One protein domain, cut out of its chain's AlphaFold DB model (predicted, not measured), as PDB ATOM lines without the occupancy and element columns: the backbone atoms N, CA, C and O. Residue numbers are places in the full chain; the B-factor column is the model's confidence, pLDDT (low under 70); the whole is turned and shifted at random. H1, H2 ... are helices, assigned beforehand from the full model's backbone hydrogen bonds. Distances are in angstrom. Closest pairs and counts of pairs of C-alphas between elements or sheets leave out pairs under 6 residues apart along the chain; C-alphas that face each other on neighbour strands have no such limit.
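What this domain is: This is residues 197 to 297 of the 299 residues of an uncharacterized protein of metagenome (UniProt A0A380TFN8). What shape does the printed part have? A small cluster of four helices, H1 to H4, sits at one end, and from it the long helix H5 leads away to a turn where H6 folds back as the other limb of an open U, apart from H5. Residues 266 to 278 and 280 to 297 stick out free of the rest. What is it made of? The 101 printed residues hold six named helices in the order H1 H2 H3 H4 H5 H6 and no named strand, and the class is all helix. How compact is it? The whole is loose, with a radius of gyration of the C-alphas of 16.1 A and spans of 45 by 38 by 22 A.

Where its parts are: Where do the first helices lie? H1 is residues 197 to 205, beginning at C-alpha 197 at (42.150, 48.867, -17.117), and measures 12.3 A. H2, residues 211 to 220, measures 14.0 A, and H3, residues 224 to 227, measures 5.3 A. Where do the longer helices lie? H4, residues 230 to 243, measures 19.8 A. H5, residues 249 to 271, measures 32.4 A and begins at C-alpha 249 at (39.223, 31.036, -5.107). H6, residues 276 to 295, measures 31.0 A and ends at C-alpha 295 at (54.143, 22.289, 1.159).

How they stand to each other: What does H1 touch? H1 and H2 touch, closest at the C-alphas of Arg 200 and Thr 211, 6.1 A apart, at a steep tilt of 54 degrees, opposite ways. H1 and H4 touch, closest at the C-alphas of Ala 203 and Val 237, 6.4 A apart, at a steep tilt of 54 degrees, the same way. How do H3 and H5 stand to H4? H3 and H4 touch only at the corner, H4 with residues 232 to 236 alone; the closest C-alphas, of Ser 227 and Val 233, are 5.2 A apart. H4 and H5 are close but not clearly touching, with the closest C-alphas, of Trp 235 and Asn 256, 7.7 A apart; they are only just about perpendicular, at 72 degrees. Where is H6? H6 is apart from H1, H2, H3, H4 and H5. How do the backbones look? Each O i to N i+4 pair is within hydrogen-bond range in H1, H2, H4 and H5, against 12 of 16 in H6, and H3 is too short for such a pair.

The domain as a whole: How far does it reach? The two C-alphas farthest apart, of Asp 212 and Leu 274, are 45.9 A apart. Is it continuous? The printed part has no cut, and its five links between helices are tight. Where is confidence low? Residues 264 to 297 are under 70 in pLDDT, and the mean of the printed part is 74.7.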
ATOM      1  N   LYS A 197      42.841  48.055 -16.107       92.19
ATOM      2  CA  LYS A 197      42.150  48.867 -17.117       92.19
ATOM      3  C   LYS A 197      41.951  48.062 -18.401       92.19
ATOM      4  O   LYS A 197      40.844  48.049 -18.934       92.19
ATOM      5  N   ARG A 198      42.982  47.366 -18.879       94.25
ATOM      6  CA  ARG A 198      42.906  46.505 -20.071       94.25
ATOM      7  C   ARG A 198      41.997  45.301 -19.842       94.25
ATOM      8  O   ARG A 198      41.193  44.998 -20.713       94.25
ATOM      9  N   ALA A 199      42.053  44.677 -18.666       93.69
ATOM     10  CA  ALA A 199      41.146  43.594 -18.287       93.69
ATOM     11  C   ALA A 199      39.679  44.056 -18.269       93.69
ATOM     12  O   ALA A 199      38.815  43.386 -18.833       93.69
ATOM     13  N   ARG A 200      39.401  45.242 -17.705       95.31
ATOM     14  CA  ARG A 200      38.067  45.863 -17.735       95.31
ATOM     15  C   ARG A 200      37.596  46.126 -19.168       95.31
ATOM     16  O   ARG A 200      36.472  45.768 -19.508       95.31
ATOM     17  N   ASN A 201      38.444  46.732 -20.001       95.44
ATOM     18  CA  ASN A 201      38.120  47.008 -21.402       95.44
ATOM     19  C   ASN A 201      37.831  45.717 -22.173       95.44
ATOM     20  O   ASN A 201      36.893  45.669 -22.965       95.44
ATOM     21  N   PHE A 202      38.601  44.662 -21.903       96.06
ATOM     22  CA  PHE A 202      38.375  43.366 -22.516       96.06
ATOM     23  C   PHE A 202      37.037  42.773 -22.073       96.06
ATOM     24  O   PHE A 202      36.227  42.414 -22.917       96.06
ATOM     25  N   ALA A 203      36.733  42.779 -20.771       96.12
ATOM     26  CA  ALA A 203      35.442  42.327 -20.259       96.12
ATOM     27  C   ALA A 203      34.253  43.106 -20.858       96.12
ATOM     28  O   ALA A 203      33.237  42.500 -21.211       96.12
ATOM     29  N   ALA A 204      34.385  44.426 -21.033       96.38
ATOM     30  CA  ALA A 204      33.382  45.253 -21.709       96.38
ATOM     31  C   ALA A 204      33.161  44.794 -23.156       96.38
ATOM     32  O   ALA A 204      32.025  44.558 -23.565       96.38
ATOM     33  N   ALA A 205      34.245  44.619 -23.917       95.62
ATOM     34  CA  ALA A 205      34.198  44.162 -25.305       95.62
ATOM     35  C   ALA A 205      33.657  42.728 -25.434       95.62
ATOM     36  O   ALA A 205      32.989  42.396 -26.413       95.62
ATOM     37  N   LEU A 206      33.868  41.896 -24.411       95.00
ATOM     38  CA  LEU A 206      33.257  40.576 -24.293       95.00
ATOM     39  C   LEU A 206      31.769  40.634 -23.903       95.00
ATOM     40  O   LEU A 206      31.117  39.593 -23.859       95.00
ATOM     41  N   GLY A 207      31.192  41.811 -23.644       95.44
ATOM     42  CA  GLY A 207      29.762  42.011 -23.392       95.44
ATOM     43  C   GLY A 207      29.345  41.894 -21.924       95.44
ATOM     44  O   GLY A 207      28.221  41.477 -21.644       95.44
ATOM     45  N   VAL A 208      30.233  42.202 -20.978       96.44
ATOM     46  CA  VAL A 208      29.844  42.401 -19.573       96.44
ATOM     47  C   VAL A 208      29.109  43.737 -19.436       96.44
ATOM     48  O   VAL A 208      29.671  44.784 -19.741       96.44
ATOM     49  N   ALA A 209      27.863  43.706 -18.954       92.62
ATOM     50  CA  ALA A 209      27.020  44.901 -18.838       92.62
ATOM     51  C   ALA A 209      27.520  45.899 -17.778       92.62
ATOM     52  O   ALA A 209      27.562  47.099 -18.031       92.62
ATOM     53  N   ASN A 210      27.914  45.401 -16.601       94.88
ATOM     54  CA  ASN A 210      28.457  46.209 -15.511       94.88
ATOM     55  C   ASN A 210      29.893  45.775 -15.200       94.88
ATOM     56  O   ASN A 210      30.133  44.868 -14.401       94.88
ATOM     57  N   THR A 211      30.863  46.395 -15.872       95.94
ATOM     58  CA  THR A 211      32.270  46.010 -15.715       95.94
ATOM     59  C   THR A 211      32.857  46.389 -14.365       95.94
ATOM     60  O   THR A 211      33.802  45.743 -13.927       95.94
ATOM     61  N   ASP A 212      32.332  47.415 -13.695       95.44
ATOM     62  CA  ASP A 212      32.833  47.792 -12.370       95.44
ATOM     63  C   ASP A 212      32.421  46.773 -11.311       95.44
ATOM     64  O   ASP A 212      33.250  46.368 -10.498       95.44
ATOM     65  N   GLU A 213      31.184  46.282 -11.379       96.19
ATOM     66  CA  GLU A 213      30.717  45.183 -10.532       96.19
ATOM     67  C   GLU A 213      31.498  43.891 -10.792       96.19
ATOM     68  O   GLU A 213      31.964  43.255  -9.847       96.19
ATOM     69  N   PHE A 214      31.734  43.551 -12.062       96.19
ATOM     70  CA  PHE A 214      32.574  42.412 -12.434       96.19
ATOM     71  C   PHE A 214      33.988  42.527 -11.848       96.19
ATOM     72  O   PHE A 214      34.457  41.603 -11.185       96.19
ATOM     73  N   MET A 215      34.665  43.665 -12.042       95.38
ATOM     74  CA  MET A 215      36.029  43.862 -11.535       95.38
ATOM     75  C   MET A 215      36.074  43.873 -10.001       95.38
ATOM     76  O   MET A 215      37.015  43.336  -9.411       95.38
ATOM     77  N   ALA A 216      35.053  44.429  -9.341       94.69
ATOM     78  CA  ALA A 216      34.923  44.371  -7.888       94.69
ATOM     79  C   ALA A 216      34.758  42.925  -7.399       94.69
ATOM     80  O   ALA A 216      35.425  42.531  -6.441       94.69
ATOM     81  N   ALA A 217      33.943  42.117  -8.080       94.38
ATOM     82  CA  ALA A 217      33.757  40.710  -7.751       94.38
ATOM     83  C   ALA A 217      35.044  39.891  -7.965       94.38
ATOM     84  O   ALA A 217      35.389  39.076  -7.110       94.38
ATOM     85  N   VAL A 218      35.795  40.133  -9.051       92.69
ATOM     86  CA  VAL A 218      37.122  39.520  -9.280       92.69
ATOM     87  C   VAL A 218      38.059  39.823  -8.110       92.69
ATOM     88  O   VAL A 218      38.717  38.922  -7.587       92.69
ATOM     89  N   HIS A 219      38.114  41.085  -7.678       90.69
ATOM     90  CA  HIS A 219      38.955  41.500  -6.557       90.69
ATOM     91  C   HIS A 219      38.518  40.846  -5.237       90.69
ATOM     92  O   HIS A 219      39.352  40.287  -4.527       90.69
ATOM     93  N   GLN A 220      37.219  40.863  -4.921       91.25
ATOM     94  CA  GLN A 220      36.668  40.268  -3.696       91.25
ATOM     95  C   GLN A 220      36.885  38.751  -3.618       91.25
ATOM     96  O   GLN A 220      37.154  38.231  -2.539       91.25
ATOM     97  N   ALA A 221      36.823  38.051  -4.752       88.94
ATOM     98  CA  ALA A 221      37.079  36.613  -4.835       88.94
ATOM     99  C   ALA A 221      38.580  36.247  -4.829       88.94
ATOM    100  O   ALA A 221      38.924  35.065  -4.870       88.94
ATOM    101  N   GLY A 222      39.489  37.232  -4.797       85.25
ATOM    102  CA  GLY A 222      40.936  36.997  -4.846       85.25
ATOM    103  C   GLY A 222      41.445  36.534  -6.217       85.25
ATOM    104  O   GLY A 222      42.520  35.949  -6.313       85.25
ATOM    105  N   LEU A 223      40.695  36.803  -7.290       86.50
ATOM    106  CA  LEU A 223      40.978  36.336  -8.653       86.50
ATOM    107  C   LEU A 223      41.855  37.305  -9.463       86.50
ATOM    108  O   LEU A 223      42.012  37.134 -10.669       86.50
ATOM    109  N   GLY A 224      42.450  38.320  -8.826       81.81
ATOM    110  CA  GLY A 224      43.207  39.376  -9.510       81.81
ATOM    111  C   GLY A 224      44.296  38.846 -10.452       81.81
ATOM    112  O   GLY A 224      44.378  39.285 -11.599       81.81
ATOM    113  N   ALA A 225      45.063  37.836 -10.028       76.00
ATOM    114  CA  ALA A 225      46.094  37.208 -10.861       76.00
ATOM    115  C   ALA A 225      45.531  36.560 -12.145       76.00
ATOM    116  O   ALA A 225      46.202  36.559 -13.176       76.00
ATOM    117  N   TYR A 226      44.280  36.090 -12.117       77.19
ATOM    118  CA  TYR A 226      43.576  35.469 -13.247       77.19
ATOM    119  C   TYR A 226      42.899  36.494 -14.166       77.19
ATOM    120  O   TYR A 226      42.395  36.142 -15.223       77.19
ATOM    121  N   SER A 227      42.915  37.779 -13.813       85.31
ATOM    122  CA  SER A 227      42.477  38.854 -14.716       85.31
ATOM    123  C   SER A 227      43.608  39.409 -15.593       85.31
ATOM    124  O   SER A 227      43.407  40.349 -16.355       85.31
ATOM    125  N   SER A 228      44.804  38.820 -15.498       85.12
ATOM    126  CA  SER A 228      46.023  39.316 -16.146       85.12
ATOM    127  C   SER A 228      46.294  38.707 -17.529       85.12
ATOM    128  O   SER A 228      47.126  39.218 -18.280       85.12
ATOM    129  N   ARG A 229      45.595  37.625 -17.898       87.50
ATOM    130  CA  ARG A 229      45.737  36.943 -19.192       87.50
ATOM    131  C   ARG A 229      44.407  36.964 -19.944       87.50
ATOM    132  O   ARG A 229      43.392  36.633 -19.336       87.50
ATOM    133  N   PRO A 230      44.392  37.278 -21.254       92.06
ATOM    134  CA  PRO A 230      43.161  37.278 -22.042       92.06
ATOM    135  C   PRO A 230      42.341  35.990 -21.901       92.06
ATOM    136  O   PRO A 230      41.169  36.058 -21.547       92.06
ATOM    137  N   ARG A 231      42.961  34.811 -22.050       88.38
ATOM    138  CA  ARG A 231      42.237  33.529 -21.957       88.38
ATOM    139  C   ARG A 231      41.561  33.314 -20.596       88.38
ATOM    140  O   ARG A 231      40.485  32.730 -20.517       88.38
ATOM    141  N   ASP A 232      42.186  33.781 -19.519       88.88
ATOM    142  CA  ASP A 232      41.604  33.672 -18.180       88.88
ATOM    143  C   ASP A 232      40.458  34.686 -17.994       88.88
ATOM    144  O   ASP A 232      39.421  34.343 -17.427       88.88
ATOM    145  N   VAL A 233      40.581  35.899 -18.551       92.81
ATOM    146  CA  VAL A 233      39.495  36.897 -18.568       92.81
ATOM    147  C   VAL A 233      38.288  36.402 -19.367       92.81
ATOM    148  O   VAL A 233      37.163  36.566 -18.905       92.81
ATOM    149  N   GLU A 234      38.489  35.759 -20.519       92.50
ATOM    150  CA  GLU A 234      37.406  35.141 -21.301       92.50
ATOM    151  C   GLU A 234      36.612  34.138 -20.462       92.50
ATOM    152  O   GLU A 234      35.381  34.204 -20.408       92.50
ATOM    153  N   TRP A 235      37.318  33.261 -19.745       91.50
ATOM    154  CA  TRP A 235      36.692  32.294 -18.851       91.50
ATOM    155  C   TRP A 235      35.942  32.974 -17.697       91.50
ATOM    156  O   TRP A 235      34.795  32.620 -17.419       91.50
ATOM    157  N   LEU A 236      36.541  33.988 -17.060       93.25
ATOM    158  CA  LEU A 236      35.888  34.754 -15.994       93.25
ATOM    159  C   LEU A 236      34.608  35.435 -16.487       93.25
ATOM    160  O   LEU A 236      33.603  35.435 -15.778       93.25
ATOM    161  N   VAL A 237      34.616  35.991 -17.701       94.94
ATOM    162  CA  VAL A 237      33.433  36.613 -18.308       94.94
ATOM    163  C   VAL A 237      32.355  35.578 -18.613       94.94
ATOM    164  O   VAL A 237      31.185  35.829 -18.320       94.94
ATOM    165  N   ALA A 238      32.719  34.419 -19.164       93.06
ATOM    166  CA  ALA A 238      31.772  33.334 -19.409       93.06
ATOM    167  C   ALA A 238      31.118  32.860 -18.100       93.06
ATOM    168  O   ALA A 238      29.890  32.814 -18.003       93.06
ATOM    169  N   PHE A 239      31.926  32.622 -17.061       93.62
ATOM    170  CA  PHE A 239      31.443  32.234 -15.736       93.62
ATOM    171  C   PHE A 239      30.530  33.304 -15.125       93.62
ATOM    172  O   PHE A 239      29.461  32.992 -14.600       93.62
ATOM    173  N   TRP A 240      30.915  34.580 -15.226       95.50
ATOM    174  CA  TRP A 240      30.124  35.702 -14.725       95.50
ATOM    175  C   TRP A 240      28.770  35.824 -15.422       95.50
ATOM    176  O   TRP A 240      27.758  36.053 -14.763       95.50
ATOM    177  N   LYS A 241      28.726  35.651 -16.744       93.94
ATOM    178  CA  LYS A 241      27.471  35.689 -17.506       93.94
ATOM    179  C   LYS A 241      26.528  34.547 -17.145       93.94
ATOM    180  O   LYS A 241      25.321  34.739 -17.215       93.94
ATOM    181  N   GLU A 242      27.061  33.385 -16.772       92.38
ATOM    182  CA  GLU A 242      26.251  32.224 -16.394       92.38
ATOM    183  C   GLU A 242      25.792  32.278 -14.929       92.38
ATOM    184  O   GLU A 242      24.645  31.955 -14.619       92.38
ATOM    185  N   LYS A 243      26.690  32.641 -14.007       91.94
ATOM    186  CA  LYS A 243      26.453  32.528 -12.558       91.94
ATOM    187  C   LYS A 243      26.149  33.855 -11.869       91.94
ATOM    188  O   LYS A 243      25.674  33.826 -10.735       91.94
ATOM    189  N   HIS A 244      26.440  34.991 -12.507       90.69
ATOM    190  CA  HIS A 244      26.288  36.355 -11.971       90.69
ATOM    191  C   HIS A 244      26.979  36.612 -10.620       90.69
ATOM    192  O   HIS A 244      26.642  37.550  -9.904       90.69
ATOM    193  N   ARG A 245      27.939  35.762 -10.249       92.50
ATOM    194  CA  ARG A 245      28.766  35.877  -9.045       92.50
ATOM    195  C   ARG A 245      30.020  35.034  -9.215       92.50
ATOM    196  O   ARG A 245      29.996  34.057  -9.958       92.50
ATOM    197  N   PHE A 246      31.067  35.346  -8.459       93.56
ATOM    198  CA  PHE A 246      32.203  34.443  -8.277       93.56
ATOM    199  C   PHE A 246      32.095  33.703  -6.945       93.56
ATOM    200  O   PHE A 246      31.531  34.218  -5.978       93.56
ATOM    201  N   GLY A 247      32.576  32.461  -6.928       88.19
ATOM    202  CA  GLY A 247      32.774  31.698  -5.698       88.19
ATOM    203  C   GLY A 247      34.083  32.078  -5.006       88.19
ATOM    204  O   GLY A 247      34.773  33.019  -5.402       88.19
ATOM    205  N   SER A 248      34.443  31.310  -3.985       86.56
ATOM    206  CA  SER A 248      35.788  31.333  -3.411       86.56
ATOM    207  C   SER A 248      36.850  30.971  -4.457       86.56
ATOM    208  O   SER A 248      36.562  30.296  -5.446       86.56
ATOM    209  N   LEU A 249      38.104  31.373  -4.222       80.19
ATOM    210  CA  LEU A 249      39.223  31.036  -5.107       80.19
ATOM    211  C   LEU A 249      39.302  29.526  -5.402       80.19
ATOM    212  O   LEU A 249      39.524  29.145  -6.546       80.19
ATOM    213  N   THR A 250      39.080  28.676  -4.396       82.88
ATOM    214  CA  THR A 250      39.094  27.213  -4.551       82.88
ATOM    215  C   THR A 250      38.002  26.734  -5.503       82.88
ATOM    216  O   THR A 250      38.309  26.047  -6.472       82.88
ATOM    217  N   GLU A 251      36.751  27.154  -5.291       86.69
ATOM    218  CA  GLU A 251      35.627  26.780  -6.167       86.69
ATOM    219  C   GLU A 251      35.867  27.239  -7.611       86.69
ATOM    220  O   GLU A 251      35.554  26.534  -8.569       86.69
ATOM    221  N   MET A 252      36.450  28.429  -7.770       90.00
ATOM    222  CA  MET A 252      36.773  28.992  -9.076       90.00
ATOM    223  C   MET A 252      37.880  28.199  -9.777       90.00
ATOM    224  O   MET A 252      37.774  27.926 -10.972       90.00
ATOM    225  N   LEU A 253      38.917  27.783  -9.049       81.75
ATOM    226  CA  LEU A 253      39.987  26.947  -9.589       81.75
ATOM    227  C   LEU A 253      39.479  25.563  -9.998       81.75
ATOM    228  O   LEU A 253      39.774  25.111 -11.103       81.75
ATOM    229  N   GLU A 254      38.678  24.920  -9.151       86.25
ATOM    230  CA  GLU A 254      38.060  23.626  -9.456       86.25
ATOM    231  C   GLU A 254      37.175  23.712 -10.704       86.25
ATOM    232  O   GLU A 254      37.284  22.876 -11.604       86.25
ATOM    233  N   ALA A 255      36.354  24.761 -10.814       86.25
ATOM    234  CA  ALA A 255      35.523  24.997 -11.990       86.25
ATOM    235  C   ALA A 255      36.358  25.247 -13.257       86.25
ATOM    236  O   ALA A 255      36.011  24.737 -14.326       86.25
ATOM    237  N   ASN A 256      37.459  25.999 -13.156       80.88
ATOM    238  CA  ASN A 256      38.351  26.268 -14.285       80.88
ATOM    239  C   ASN A 256      39.048  24.993 -14.776       80.88
ATOM    240  O   ASN A 256      39.047  24.716 -15.975       80.88
ATOM    241  N   ILE A 257      39.587  24.195 -13.850       81.62
ATOM    242  CA  ILE A 257      40.233  22.914 -14.157       81.62
ATOM    243  C   ILE A 257      39.223  21.970 -14.813       81.62
ATOM    244  O   ILE A 257      39.500  21.415 -15.874       81.62
ATOM    245  N   ALA A 258      38.025  21.836 -14.238       82.62
ATOM    246  CA  ALA A 258      36.978  20.988 -14.797       82.62
ATOM    247  C   ALA A 258      36.555  21.431 -16.209       82.62
ATOM    248  O   ALA A 258      36.330  20.578 -17.067       82.62
ATOM    249  N   ALA A 259      36.465  22.740 -16.465       79.88
ATOM    250  CA  ALA A 259      36.152  23.273 -17.789       79.88
ATOM    251  C   ALA A 259      37.259  22.959 -18.808       79.88
ATOM    252  O   ALA A 259      36.969  22.420 -19.874       79.88
ATOM    253  N   ARG A 260      38.530  23.204 -18.457       77.75
ATOM    254  CA  ARG A 260      39.676  22.927 -19.341       77.75
ATOM    255  C   ARG A 260      39.833  21.445 -19.658       77.75
ATOM    256  O   ARG A 260      40.101  21.104 -20.802       77.75
ATOM    257  N   LEU A 261      39.617  20.571 -18.676       76.50
ATOM    258  CA  LEU A 261      39.653  19.123 -18.895       76.50
ATOM    259  C   LEU A 261      38.553  18.663 -19.856       76.50
ATOM    260  O   LEU A 261      38.788  17.766 -20.659       76.50
ATOM    261  N   ARG A 262      37.357  19.264 -19.800       74.56
ATOM    262  CA  ARG A 262      36.296  18.968 -20.776       74.56
ATOM    263  C   ARG A 262      36.671  19.448 -22.171       74.56
ATOM    264  O   ARG A 262      36.621  18.637 -23.084       74.56
ATOM    265  N   GLU A 263      37.103  20.702 -22.314       71.50
ATOM    266  CA  GLU A 263      37.541  21.257 -23.605       71.50
ATOM    267  C   GLU A 263      38.645  20.406 -24.237       71.50
ATOM    268  O   GLU A 263      38.574  20.060 -25.413       71.50
ATOM    269  N   GLU A 264      39.659  20.036 -23.455       61.59
ATOM    270  CA  GLU A 264      40.768  19.223 -23.940       61.59
ATOM    271  C   GLU A 264      40.311  17.808 -24.312       61.59
ATOM    272  O   GLU A 264      40.706  17.295 -25.355       61.59
ATOM    273  N   ASN A 265      39.433  17.184 -23.522       58.41
ATOM    274  CA  ASN A 265      38.864  15.879 -23.860       58.41
ATOM    275  C   ASN A 265      37.983  15.936 -25.115       58.41
ATOM    276  O   ASN A 265      38.039  15.015 -25.927       58.41
ATOM    277  N   GLU A 266      37.201  16.995 -25.309       61.88
ATOM    278  CA  GLU A 266      36.379  17.207 -26.506       61.88
ATOM    279  C   GLU A 266      37.254  17.435 -27.744       61.88
ATOM    280  O   GLU A 266      37.049  16.785 -28.768       61.88
ATOM    281  N   GLN A 267      38.287  18.277 -27.640       57.47
ATOM    282  CA  GLN A 267      39.259  18.506 -28.713       57.47
ATOM    283  C   GLN A 267      40.058  17.243 -29.042       57.47
ATOM    284  O   GLN A 267      40.279  16.952 -30.216       57.47
ATOM    285  N   ARG A 268      40.462  16.464 -28.032       53.97
ATOM    286  CA  ARG A 268      41.125  15.165 -28.219       53.97
ATOM    287  C   ARG A 268      40.190  14.150 -28.860       53.97
ATOM    288  O   ARG A 268      40.599  13.504 -29.806       53.97
ATOM    289  N   THR A 269      38.933  14.057 -28.430       53.59
ATOM    290  CA  THR A 269      37.936  13.161 -29.046       53.59
ATOM    291  C   THR A 269      37.661  13.546 -30.503       53.59
ATOM    292  O   THR A 269      37.470  12.672 -31.346       53.59
ATOM    293  N   ALA A 270      37.680  14.845 -30.815       53.78
ATOM    294  CA  ALA A 270      37.544  15.354 -32.177       53.78
ATOM    295  C   ALA A 270      38.792  15.108 -33.047       53.78
ATOM    296  O   ALA A 270      38.654  14.949 -34.258       53.78
ATOM    297  N   ARG A 271      39.995  15.087 -32.452       47.16
ATOM    298  CA  ARG A 271      41.276  14.893 -33.160       47.16
ATOM    299  C   ARG A 271      41.734  13.430 -33.237       47.16
ATOM    300  O   ARG A 271      42.394  13.079 -34.206       47.16
ATOM    301  N   ASP A 272      41.404  12.596 -32.251       49.66
ATOM    302  CA  ASP A 272      41.876  11.211 -32.127       49.66
ATOM    303  C   ASP A 272      40.918  10.344 -31.261       49.66
ATOM    304  O   ASP A 272      41.029  10.306 -30.031       49.66
ATOM    305  N   PRO A 273      39.933   9.647 -31.862       49.22
ATOM    306  CA  PRO A 273      38.887   8.923 -31.129       49.22
ATOM    307  C   PRO A 273      39.328   7.628 -30.402       49.22
ATOM    308  O   PRO A 273      38.463   6.860 -29.977       49.22
ATOM    309  N   LEU A 274      40.629   7.341 -30.224       43.50
ATOM    310  CA  LEU A 274      41.104   6.076 -29.634       43.50
ATOM    311  C   LEU A 274      42.306   6.225 -28.669       43.50
ATOM    312  O   LEU A 274      43.454   6.093 -29.072       43.50
ATOM    313  N   SER A 275      42.036   6.370 -27.360       43.72
ATOM    314  CA  SER A 275      42.522   5.477 -26.272       43.72
ATOM    315  C   SER A 275      42.635   6.182 -24.894       43.72
ATOM    316  O   SER A 275      43.362   7.169 -24.771       43.72
ATOM    317  N   PRO A 276      41.999   5.660 -23.820       45.84
ATOM    318  CA  PRO A 276      42.008   6.244 -22.465       45.84
ATOM    319  C   PRO A 276      43.356   6.219 -21.715       45.84
ATOM    320  O   PRO A 276      43.508   6.919 -20.713       45.84
ATOM    321  N   ASP A 277      44.338   5.427 -22.152       45.41
ATOM    322  CA  ASP A 277      45.519   5.114 -21.327       45.41
ATOM    323  C   ASP A 277      46.513   6.279 -21.165       45.41
ATOM    324  O   ASP A 277      47.261   6.322 -20.187       45.41
ATOM    325  N   ARG A 278      46.479   7.290 -22.046       44.09
ATOM    326  CA  ARG A 278      47.308   8.509 -21.915       44.09
ATOM    327  C   ARG A 278      46.734   9.555 -20.946       44.09
ATOM    328  O   ARG A 278      47.430  10.510 -20.606       44.09
ATOM    329  N   ALA A 279      45.500   9.380 -20.460       44.47
ATOM    330  CA  ALA A 279      44.858  10.307 -19.519       44.47
ATOM    331  C   ALA A 279      45.462  10.255 -18.099       44.47
ATOM    332  O   ALA A 279      45.448  11.253 -17.376       44.47
ATOM    333  N   ARG A 280      46.039   9.113 -17.695       43.59
ATOM    334  CA  ARG A 280      46.620   8.940 -16.350       43.59
ATOM    335  C   ARG A 280      47.888   9.763 -16.134       43.59
ATOM    336  O   ARG A 280      48.003  10.439 -15.118       43.59
ATOM    337  N   THR A 281      48.787   9.798 -17.116       44.38
ATOM    338  CA  THR A 281      50.106  10.435 -16.964       44.38
ATOM    339  C   THR A 281      50.023  11.962 -16.826       44.38
ATOM    340  O   THR A 281      50.794  12.556 -16.079       44.38
ATOM    341  N   GLY A 282      49.059  12.609 -17.496       40.28
ATOM    342  CA  GLY A 282      48.823  14.055 -17.349       40.28
ATOM    343  C   GLY A 282      48.202  14.434 -15.999       40.28
ATOM    344  O   GLY A 282      48.531  15.472 -15.431       40.28
ATOM    345  N   THR A 283      47.358  13.555 -15.450       48.31
ATOM    346  CA  THR A 283      46.711  13.751 -14.142       48.31
ATOM    347  C   THR A 283      47.732  13.648 -12.999       48.31
ATOM    348  O   THR A 283      47.734  14.477 -12.093       48.31
ATOM    349  N   GLU A 284      48.678  12.709 -13.096       43.06
ATOM    350  CA  GLU A 284      49.762  12.514 -12.116       43.06
ATOM    351  C   GLU A 284      50.755  13.694 -12.070       43.06
ATOM    352  O   GLU A 284      51.273  14.046 -11.005       43.06
ATOM    353  N   ALA A 285      51.010  14.348 -13.211       42.62
ATOM    354  CA  ALA A 285      51.856  15.543 -13.272       42.62
ATOM    355  C   ALA A 285      51.196  16.754 -12.585       42.62
ATOM    356  O   ALA A 285      51.872  17.519 -11.891       42.62
ATOM    357  N   LEU A 286      49.871  16.891 -12.720       44.22
ATOM    358  CA  LEU A 286      49.094  17.940 -12.061       44.22
ATOM    359  C   LEU A 286      48.944  17.692 -10.551       44.22
ATOM    360  O   LEU A 286      49.086  18.629  -9.767       44.22
ATOM    361  N   GLU A 287      48.739  16.442 -10.121       40.03
ATOM    362  CA  GLU A 287      48.740  16.082  -8.693       40.03
ATOM    363  C   GLU A 287      50.082  16.409  -8.028       40.03
ATOM    364  O   GLU A 287      50.112  16.989  -6.940       40.03
ATOM    365  N   ARG A 288      51.208  16.134  -8.700       40.09
ATOM    366  CA  ARG A 288      52.540  16.526  -8.207       40.09
ATOM    367  C   ARG A 288      52.708  18.037  -8.060       40.09
ATOM    368  O   ARG A 288      53.342  18.484  -7.105       40.09
ATOM    369  N   PHE A 289      52.143  18.820  -8.975       40.16
ATOM    370  CA  PHE A 289      52.169  20.281  -8.893       40.16
ATOM    371  C   PHE A 289      51.354  20.800  -7.693       40.16
ATOM    372  O   PHE A 289      51.809  21.687  -6.969       40.16
ATOM    373  N   LEU A 290      50.195  20.191  -7.420       42.03
ATOM    374  CA  LEU A 290      49.336  20.533  -6.279       42.03
ATOM    375  C   LEU A 290      49.965  20.162  -4.925       42.03
ATOM    376  O   LEU A 290      49.882  20.948  -3.980       42.03
ATOM    377  N   ILE A 291      50.646  19.016  -4.833       46.28
ATOM    378  CA  ILE A 291      51.350  18.590  -3.609       46.28
ATOM    379  C   ILE A 291      52.483  19.570  -3.255       46.28
ATOM    380  O   ILE A 291      52.620  19.961  -2.093       46.28
ATOM    381  N   ASN A 292      53.245  20.044  -4.245       40.19
ATOM    382  CA  ASN A 292      54.328  21.005  -4.006       40.19
ATOM    383  C   ASN A 292      53.821  22.398  -3.590       40.19
ATOM    384  O   ASN A 292      54.427  23.033  -2.727       40.19
ATOM    385  N   LEU A 293      52.686  22.857  -4.125       42.44
ATOM    386  CA  LEU A 293      52.069  24.125  -3.711       42.44
ATOM    387  C   LEU A 293      51.488  24.076  -2.287       42.44
ATOM    388  O   LEU A 293      51.435  25.105  -1.611       42.44
ATOM    389  N   GLY A 294      51.091  22.891  -1.812       35.94
ATOM    390  CA  GLY A 294      50.647  22.679  -0.433       35.94
ATOM    391  C   GLY A 294      51.782  22.727   0.597       35.94
ATOM    392  O   GLY A 294      51.563  23.169   1.723       35.94
ATOM    393  N   HIS A 295      53.002  22.319   0.233       37.41
ATOM    394  CA  HIS A 295      54.143  22.289   1.159       37.41
ATOM    395  C   HIS A 295      54.864  23.635   1.317       37.41
ATOM    396  O   HIS A 295      55.343  23.925   2.410       37.41
ATOM    397  N   SER A 296      54.855  24.521   0.314       33.78
ATOM    398  CA  SER A 296      55.452  25.867   0.437       33.78
ATOM    399  C   SER A 296      54.650  26.859   1.298       33.78
ATOM    400  O   SER A 296      55.050  28.012   1.427       33.78
ATOM    401  N   ARG A 297      53.522  26.445   1.896       38.91
ATOM    402  CA  ARG A 297      52.739  27.255   2.855       38.91
ATOM    403  C   ARG A 297      52.802  26.752   4.305       38.91
ATOM    404  O   ARG A 297      52.098  27.299   5.149       38.91
TER     405      ARG A 297